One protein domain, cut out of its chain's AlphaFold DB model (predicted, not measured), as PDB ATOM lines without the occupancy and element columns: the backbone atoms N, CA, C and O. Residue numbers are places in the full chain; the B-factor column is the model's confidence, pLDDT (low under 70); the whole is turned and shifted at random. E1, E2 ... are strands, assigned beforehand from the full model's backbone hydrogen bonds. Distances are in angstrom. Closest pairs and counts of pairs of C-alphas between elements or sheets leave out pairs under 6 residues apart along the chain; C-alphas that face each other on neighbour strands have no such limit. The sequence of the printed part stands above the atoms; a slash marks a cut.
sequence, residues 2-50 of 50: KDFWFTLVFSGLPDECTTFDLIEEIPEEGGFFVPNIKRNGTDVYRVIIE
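This is residues 2 to 50 of the 50 residues of an uncharacterized protein of bioreactor metagenome (UniProt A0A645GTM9). With little regular structure, this domain is one two-stranded hairpin, E1 and E2, and two long unnamed stretches, residues 2 to 18 and 39 to 50, which both fold back over the same side of it. The printed part has 49 residues, 11 of them in the two strands, with no named helix; the class is all strand, the sheet order E1 - E2, antiparallel. The whole is loose, with a radius of gyration of the C-alphas of 12.3 A and spans of 35 by 24 by 18 A.

Look first at E1, residues 19 to 23, and E2, residues 33 to 38, antiparallel neighbours at 162 degrees that form a hairpin. C-alphas 21 and 35 face each other at 4.4 A. N 34 and O 22, 2.8 A apart, are within hydrogen-bond range, as are N 20 and O 37 at 3.0 A.

Find C-alpha 19 at (72.320, 57.092, 118.069); from there E1 runs 13.5 A to Ile 23. E2 runs 14.6 A from Phe 33 to C-alpha 38 at (70.711, 53.417, 116.050).

The C-alphas of Lys 2 and Glu 16, the two farthest apart, are 38.8 A apart. The link from E1 to E2, 9 residues, is short. The printed part has no cut, and no printed residue is under pLDDT 70.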
ATOM      1  N   LYS A   2      89.422  37.773  98.684       79.25
ATOM      2  CA  LYS A   2      89.093  37.091  99.944       79.25
ATOM      3  C   LYS A   2      88.413  38.096 100.863       79.25
ATOM      4  O   LYS A   2      88.983  39.160 101.079       79.25
ATOM      5  N   ASP A   3      87.251  37.742 101.391       83.38
ATOM      6  CA  ASP A   3      86.547  38.587 102.351       83.38
ATOM      7  C   ASP A   3      87.235  38.495 103.715       83.38
ATOM      8  O   ASP A   3      87.588  37.403 104.182       83.38
ATOM      9  N   PHE A   4      87.428  39.647 104.348       85.00
ATOM     10  CA  PHE A   4      87.965  39.746 105.697       85.00
ATOM     11  C   PHE A   4      86.863  40.183 106.654       85.00
ATOM     12  O   PHE A   4      86.048  41.042 106.334       85.00
ATOM     13  N   TRP A   5      86.852  39.572 107.837       88.19
ATOM     14  CA  TRP A   5      85.903  39.875 108.898       88.19
ATOM     15  C   TRP A   5      86.687  40.258 110.140       88.19
ATOM     16  O   TRP A   5      87.528  39.488 110.609       88.19
ATOM     17  N   PHE A   6      86.391  41.435 110.672       89.38
ATOM     18  CA  PHE A   6      87.011  41.952 111.882       89.38
ATOM     19  C   PHE A   6      85.944  42.153 112.953       89.38
ATOM     20  O   PHE A   6      84.784  42.436 112.660       89.38
ATOM     21  N   THR A   7      86.327  41.968 114.213       92.75
ATOM     22  CA  THR A   7      85.488  42.289 115.371       92.75
ATOM     23  C   THR A   7      86.237  43.302 116.211       92.75
ATOM     24  O   THR A   7      87.339  43.024 116.679       92.75
ATOM     25  N   LEU A   8      85.631  44.471 116.385       92.06
ATOM     26  CA  LEU A   8      86.137  45.536 117.237       92.06
ATOM     27  C   LEU A   8      85.319  45.546 118.529       92.06
ATOM     28  O   LEU A   8      84.099  45.395 118.492       92.06
ATOM     29  N   VAL A   9      85.994  45.689 119.668       93.25
ATOM     30  CA  VAL A   9      85.365  45.692 120.994       93.25
ATOM     31  C   VAL A   9      85.651  47.031 121.655       93.25
ATOM     32  O   VAL A   9      86.810  47.416 121.801       93.25
ATOM     33  N   PHE A  10      84.591  47.721 122.065       90.50
ATOM     34  CA  PHE A  10      84.649  49.031 122.706       90.50
ATOM     35  C   PHE A  10      84.021  48.968 124.100       90.50
ATOM     36  O   PHE A  10      83.257  48.053 124.412       90.50
ATOM     37  N   SER A  11      84.322  49.956 124.942       92.62
ATOM     38  CA  SER A  11      83.531  50.201 126.148       92.62
ATOM     39  C   SER A  11      82.104  50.611 125.776       92.62
ATOM     40  O   SER A  11      81.893  51.259 124.750       92.62
ATOM     41  N   GLY A  12      81.135  50.273 126.628       89.00
ATOM     42  CA  GLY A  12      79.745  50.682 126.433       89.00
ATOM     43  C   GLY A  12      79.586  52.204 126.366       89.00
ATOM     44  O   GLY A  12      80.288  52.944 127.059       89.00
ATOM     45  N   LEU A  13      78.658  52.658 125.524       91.19
ATOM     46  CA  LEU A  13      78.252  54.061 125.443       91.19
ATOM     47  C   LEU A  13      77.315  54.424 126.613       91.19
ATOM     48  O   LEU A  13      76.646  53.527 127.136       91.19
ATOM     49  N   PRO A  14      77.219  55.716 126.993       94.50
ATOM     50  CA  PRO A  14      76.292  56.177 128.029       94.50
ATOM     51  C   PRO A  14      74.858  55.703 127.780       94.50
ATOM     52  O   PRO A  14      74.435  55.603 126.627       94.50
ATOM     53  N   ASP A  15      74.102  55.406 128.836       91.62
ATOM     54  CA  ASP A  15      72.756  54.815 128.744       91.62
ATOM     55  C   ASP A  15      71.764  55.691 127.960       91.62
ATOM     56  O   ASP A  15      70.861  55.181 127.298       91.62
ATOM     57  N   GLU A  16      71.961  57.007 127.970       95.56
ATOM     58  CA  GLU A  16      71.171  57.985 127.227       95.56
ATOM     59  C   GLU A  16      71.479  58.032 125.718       95.56
ATOM     60  O   GLU A  16      70.748  58.671 124.956       95.56
ATOM     61  N   CYS A  17      72.544  57.367 125.258       95.31
ATOM     62  CA  CYS A  17      72.898  57.328 123.845       95.31
ATOM     63  C   CYS A  17      71.864  56.516 123.054       95.31
ATOM     64  O   CYS A  17      71.697  55.314 123.259       95.31
ATOM     65  N   THR A  18      71.186  57.174 122.111       96.19
ATOM     66  CA  THR A  18      70.184  56.552 121.227       96.19
ATOM     67  C   THR A  18      70.701  56.337 119.804       96.19
ATOM     68  O   THR A  18      70.250  55.424 119.108       96.19
ATOM     69  N   THR A  19      71.670  57.147 119.380       97.44
ATOM     70  CA  THR A  19      72.320  57.092 118.069       97.44
ATOM     71  C   THR A  19      73.784  57.493 118.190       97.44
ATOM     72  O   THR A  19      74.109  58.362 119.000       97.44
ATOM     73  N   PHE A  20      74.646  56.908 117.364       96.75
ATOM     74  CA  PHE A  20      76.065  57.247 117.297       96.75
ATOM     75  C   PHE A  20      76.611  57.081 115.875       96.75
ATOM     76  O   PHE A  20      76.008  56.403 115.042       96.75
ATOM     77  N   ASP A  21      77.772  57.677 115.627       96.31
ATOM     78  CA  ASP A  21      78.540  57.488 114.401       96.31
ATOM     79  C   ASP A  21      79.736  56.569 114.682       96.31
ATOM     80  O   ASP A  21      80.290  56.580 115.784       96.31
ATOM     81  N   LEU A  22      80.146  55.782 113.689       95.19
ATOM     82  CA  LEU A  22      81.388  55.014 113.726       95.19
ATOM     83  C   LEU A  22      82.338  55.564 112.660       95.19
ATOM     84  O   LEU A  22      82.021  55.528 111.471       95.19
ATOM     85  N   ILE A  23      83.488  56.075 113.096       94.62
ATOM     86  CA  ILE A  23      84.495  56.693 112.229       94.62
ATOM     87  C   ILE A  23      85.839  56.019 112.482       94.62
ATOM     88  O   ILE A  23      86.264  55.916 113.633       94.62
ATOM     89  N   GLU A  24      86.513  55.590 111.420       93.25
ATOM     90  CA  GLU A  24      87.943  55.292 111.458       93.25
ATOM     91  C   GLU A  24      88.698  56.508 110.923       93.25
ATOM     92  O   GLU A  24      88.791  56.735 109.717       93.25
ATOM     93  N   GLU A  25      89.182  57.335 111.848       94.19
ATOM     94  CA  GLU A  25      89.931  58.545 111.527       94.19
ATOM     95  C   GLU A  25      91.428  58.219 111.460       94.19
ATOM     96  O   GLU A  25      92.109  58.120 112.483       94.19
ATOM     97  N   ILE A  26      91.931  58.025 110.240       94.44
ATOM     98  CA  ILE A  26      93.336  57.731 109.946       94.44
ATOM     99  C   ILE A  26      93.875  58.700 108.884       94.44
ATOM    100  O   ILE A  26      93.103  59.207 108.068       94.44
ATOM    101  N   PRO A  27      95.186  59.003 108.888       95.38
ATOM    102  CA  PRO A  27      95.792  59.853 107.866       95.38
ATOM    103  C   PRO A  27      95.947  59.153 106.506       95.38
ATOM    104  O   PRO A  27      96.139  59.831 105.497       95.38
ATOM    105  N   GLU A  28      95.900  57.820 106.466       95.38
ATOM    106  CA  GLU A  28      95.965  57.025 105.243       95.38
ATOM    107  C   GLU A  28      94.612  56.930 104.510       95.38
ATOM    108  O   GLU A  28      93.541  57.154 105.072       95.38
ATOM    109  N   GLU A  29      94.656  56.566 103.226       89.12
ATOM    110  CA  GLU A  29      93.443  56.241 102.467       89.12
ATOM    111  C   GLU A  29      92.802  54.938 102.974       89.12
ATOM    112  O   GLU A  29      93.494  54.015 103.404       89.12
ATOM    113  N   GLY A  30      91.473  54.845 102.864       87.06
ATOM    114  CA  GLY A  30      90.712  53.642 103.227       87.06
ATOM    115  C   GLY A  30      90.056  53.672 104.608       87.06
ATOM    116  O   GLY A  30      89.441  52.680 104.987       87.06
ATOM    117  N   GLY A  31      90.138  54.791 105.337       92.38
ATOM    118  CA  GLY A  31      89.284  55.022 106.504       92.38
ATOM    119  C   GLY A  31      87.802  55.084 106.115       92.38
ATOM    120  O   GLY A  31      87.453  55.367 104.966       92.38
ATOM    121  N   PHE A  32      86.917  54.836 107.078       93.50
ATOM    122  CA  PHE A  32      85.480  54.732 106.825       93.50
ATOM    123  C   PHE A  32      84.641  55.590 107.772       93.50
ATOM    124  O   PHE A  32      85.034  55.907 108.896       93.50
ATOM    125  N   PHE A  33      83.435  55.925 107.310       95.38
ATOM    126  CA  PHE A  33      82.443  56.670 108.075       95.38
ATOM    127  C   PHE A  33      81.064  56.020 107.955       95.38
ATOM    128  O   PHE A  33      80.491  55.954 106.868       95.38
ATOM    129  N   VAL A  34      80.518  55.564 109.082       95.94
ATOM    130  CA  VAL A  34      79.174  54.983 109.177       95.94
ATOM    131  C   VAL A  34      78.324  55.851 110.112       95.94
ATOM    132  O   VAL A  34      78.412  55.702 111.335       95.94
ATOM    133  N   PRO A  35      77.509  56.769 109.565       96.69
ATOM    134  CA  PRO A  35      76.733  57.697 110.374       96.69
ATOM    135  C   PRO A  35      75.413  57.106 110.887       96.69
ATOM    136  O   PRO A  35      74.825  56.214 110.272       96.69
ATOM    137  N   ASN A  36      74.877  57.712 111.947       96.25
ATOM    138  CA  ASN A  36      73.514  57.532 112.452       96.25
ATOM    139  C   ASN A  36      73.136  56.077 112.787       96.25
ATOM    140  O   ASN A  36      71.993  55.648 112.576       96.25
ATOM    141  N   ILE A  37      74.072  55.309 113.342       96.56
ATOM    142  CA  ILE A  37      73.797  53.966 113.848       96.56
ATOM    143  C   ILE A  37      72.852  54.091 115.044       96.56
ATOM    144  O   ILE A  37      73.171  54.713 116.056       96.56
ATOM    145  N   LYS A  38      71.666  53.490 114.937       96.56
ATOM    146  CA  LYS A  38      70.711  53.417 116.050       96.56
ATOM    147  C   LYS A  38      71.186  52.395 117.070       96.56
ATOM    148  O   LYS A  38      71.404  51.236 116.706       96.56
ATOM    149  N   ARG A  39      71.277  52.803 118.339       95.62
ATOM    150  CA  ARG A  39      71.618  51.889 119.432       95.62
ATOM    151  C   ARG A  39      70.578  50.771 119.518       95.62
ATOM    152  O   ARG A  39      69.377  51.016 119.397       95.62
ATOM    153  N   ASN A  40      71.040  49.541 119.711       93.38
ATOM    154  CA  ASN A  40      70.188  48.370 119.899       93.38
ATOM    155  C   ASN A  40      70.455  47.720 121.266       93.38
ATOM    156  O   ASN A  40      71.496  47.941 121.871       93.38
ATOM    157  N   GLY A  41      69.526  46.891 121.747       91.38
ATOM    158  CA  GLY A  41      69.630  46.273 123.077       91.38
ATOM    159  C   GLY A  41      70.687  45.170 123.220       91.38
ATOM    160  O   GLY A  41      70.762  44.558 124.277       91.38
ATOM    161  N   THR A  42      71.458  44.870 122.169       92.81
ATOM    162  CA  THR A  42      72.538  43.867 122.201       92.81
ATOM    163  C   THR A  42      73.929  44.490 122.223       92.81
ATOM    164  O   THR A  42      74.891  43.772 122.466       92.81
ATOM    165  N   ASP A  43      74.038  45.789 121.921       91.38
ATOM    166  CA  ASP A  43      75.299  46.502 121.696       91.38
ATOM    167  C   ASP A  43      76.246  45.811 120.678       91.38
ATOM    168  O   ASP A  43      77.445  46.077 120.639       91.38
ATOM    169  N   VAL A  44      75.698  44.963 119.794       93.62
ATOM    170  CA  VAL A  44      76.404  44.334 118.668       93.62
ATOM    171  C   VAL A  44      75.869  44.898 117.356       93.62
ATOM    172  O   VAL A  44      74.665  44.871 117.087       93.62
ATOM    173  N   TYR A  45      76.778  45.377 116.507       94.19
ATOM    174  CA  TYR A  45      76.464  46.017 115.232       94.19
ATOM    175  C   TYR A  45      77.261  45.350 114.113       94.19
ATOM    176  O   TYR A  45      78.440  45.040 114.273       94.19
ATOM    177  N   ARG A  46      76.611  45.112 112.972       94.12
ATOM    178  CA  ARG A  46      77.270  44.667 111.741       94.12
ATOM    179  C   ARG A  46      77.206  45.802 110.741       94.12
ATOM    180  O   ARG A  46      76.112  46.236 110.388       94.12
ATOM    181  N   VAL A  47      78.370  46.254 110.304       92.25
ATOM    182  CA  VAL A  47      78.522  47.299 109.295       92.25
ATOM    183  C   VAL A  47      79.269  46.715 108.105       92.25
ATOM    184  O   VAL A  47      80.172  45.896 108.279       92.25
ATOM    185  N   ILE A  48      78.845  47.092 106.903       89.50
ATOM    186  CA  ILE A  48      79.577  46.822 105.667       89.50
ATOM    187  C   ILE A  48      80.195  48.159 105.277       89.50
ATOM    188  O   ILE A  48      79.475  49.150 105.172       89.50
ATOM    189  N   ILE A  49      81.514  48.172 105.143       86.94
ATOM    190  CA  ILE A  49      82.300  49.320 104.692       86.94
ATOM    191  C   ILE A  49      82.699  49.064 103.235       86.94
ATOM    192  O   ILE A  49      82.933  47.907 102.873       86.94
ATOM    193  N   GLU A  50      82.669  50.108 102.408       72.38
ATOM    194  CA  GLU A  50      83.060  50.047 100.989       72.38
ATOM    195  C   GLU A  50      84.574  50.170 100.803       72.38
ATOM    196  O   GLU A  50      85.202  50.918 101.585       72.38
TER     197      GLU A  50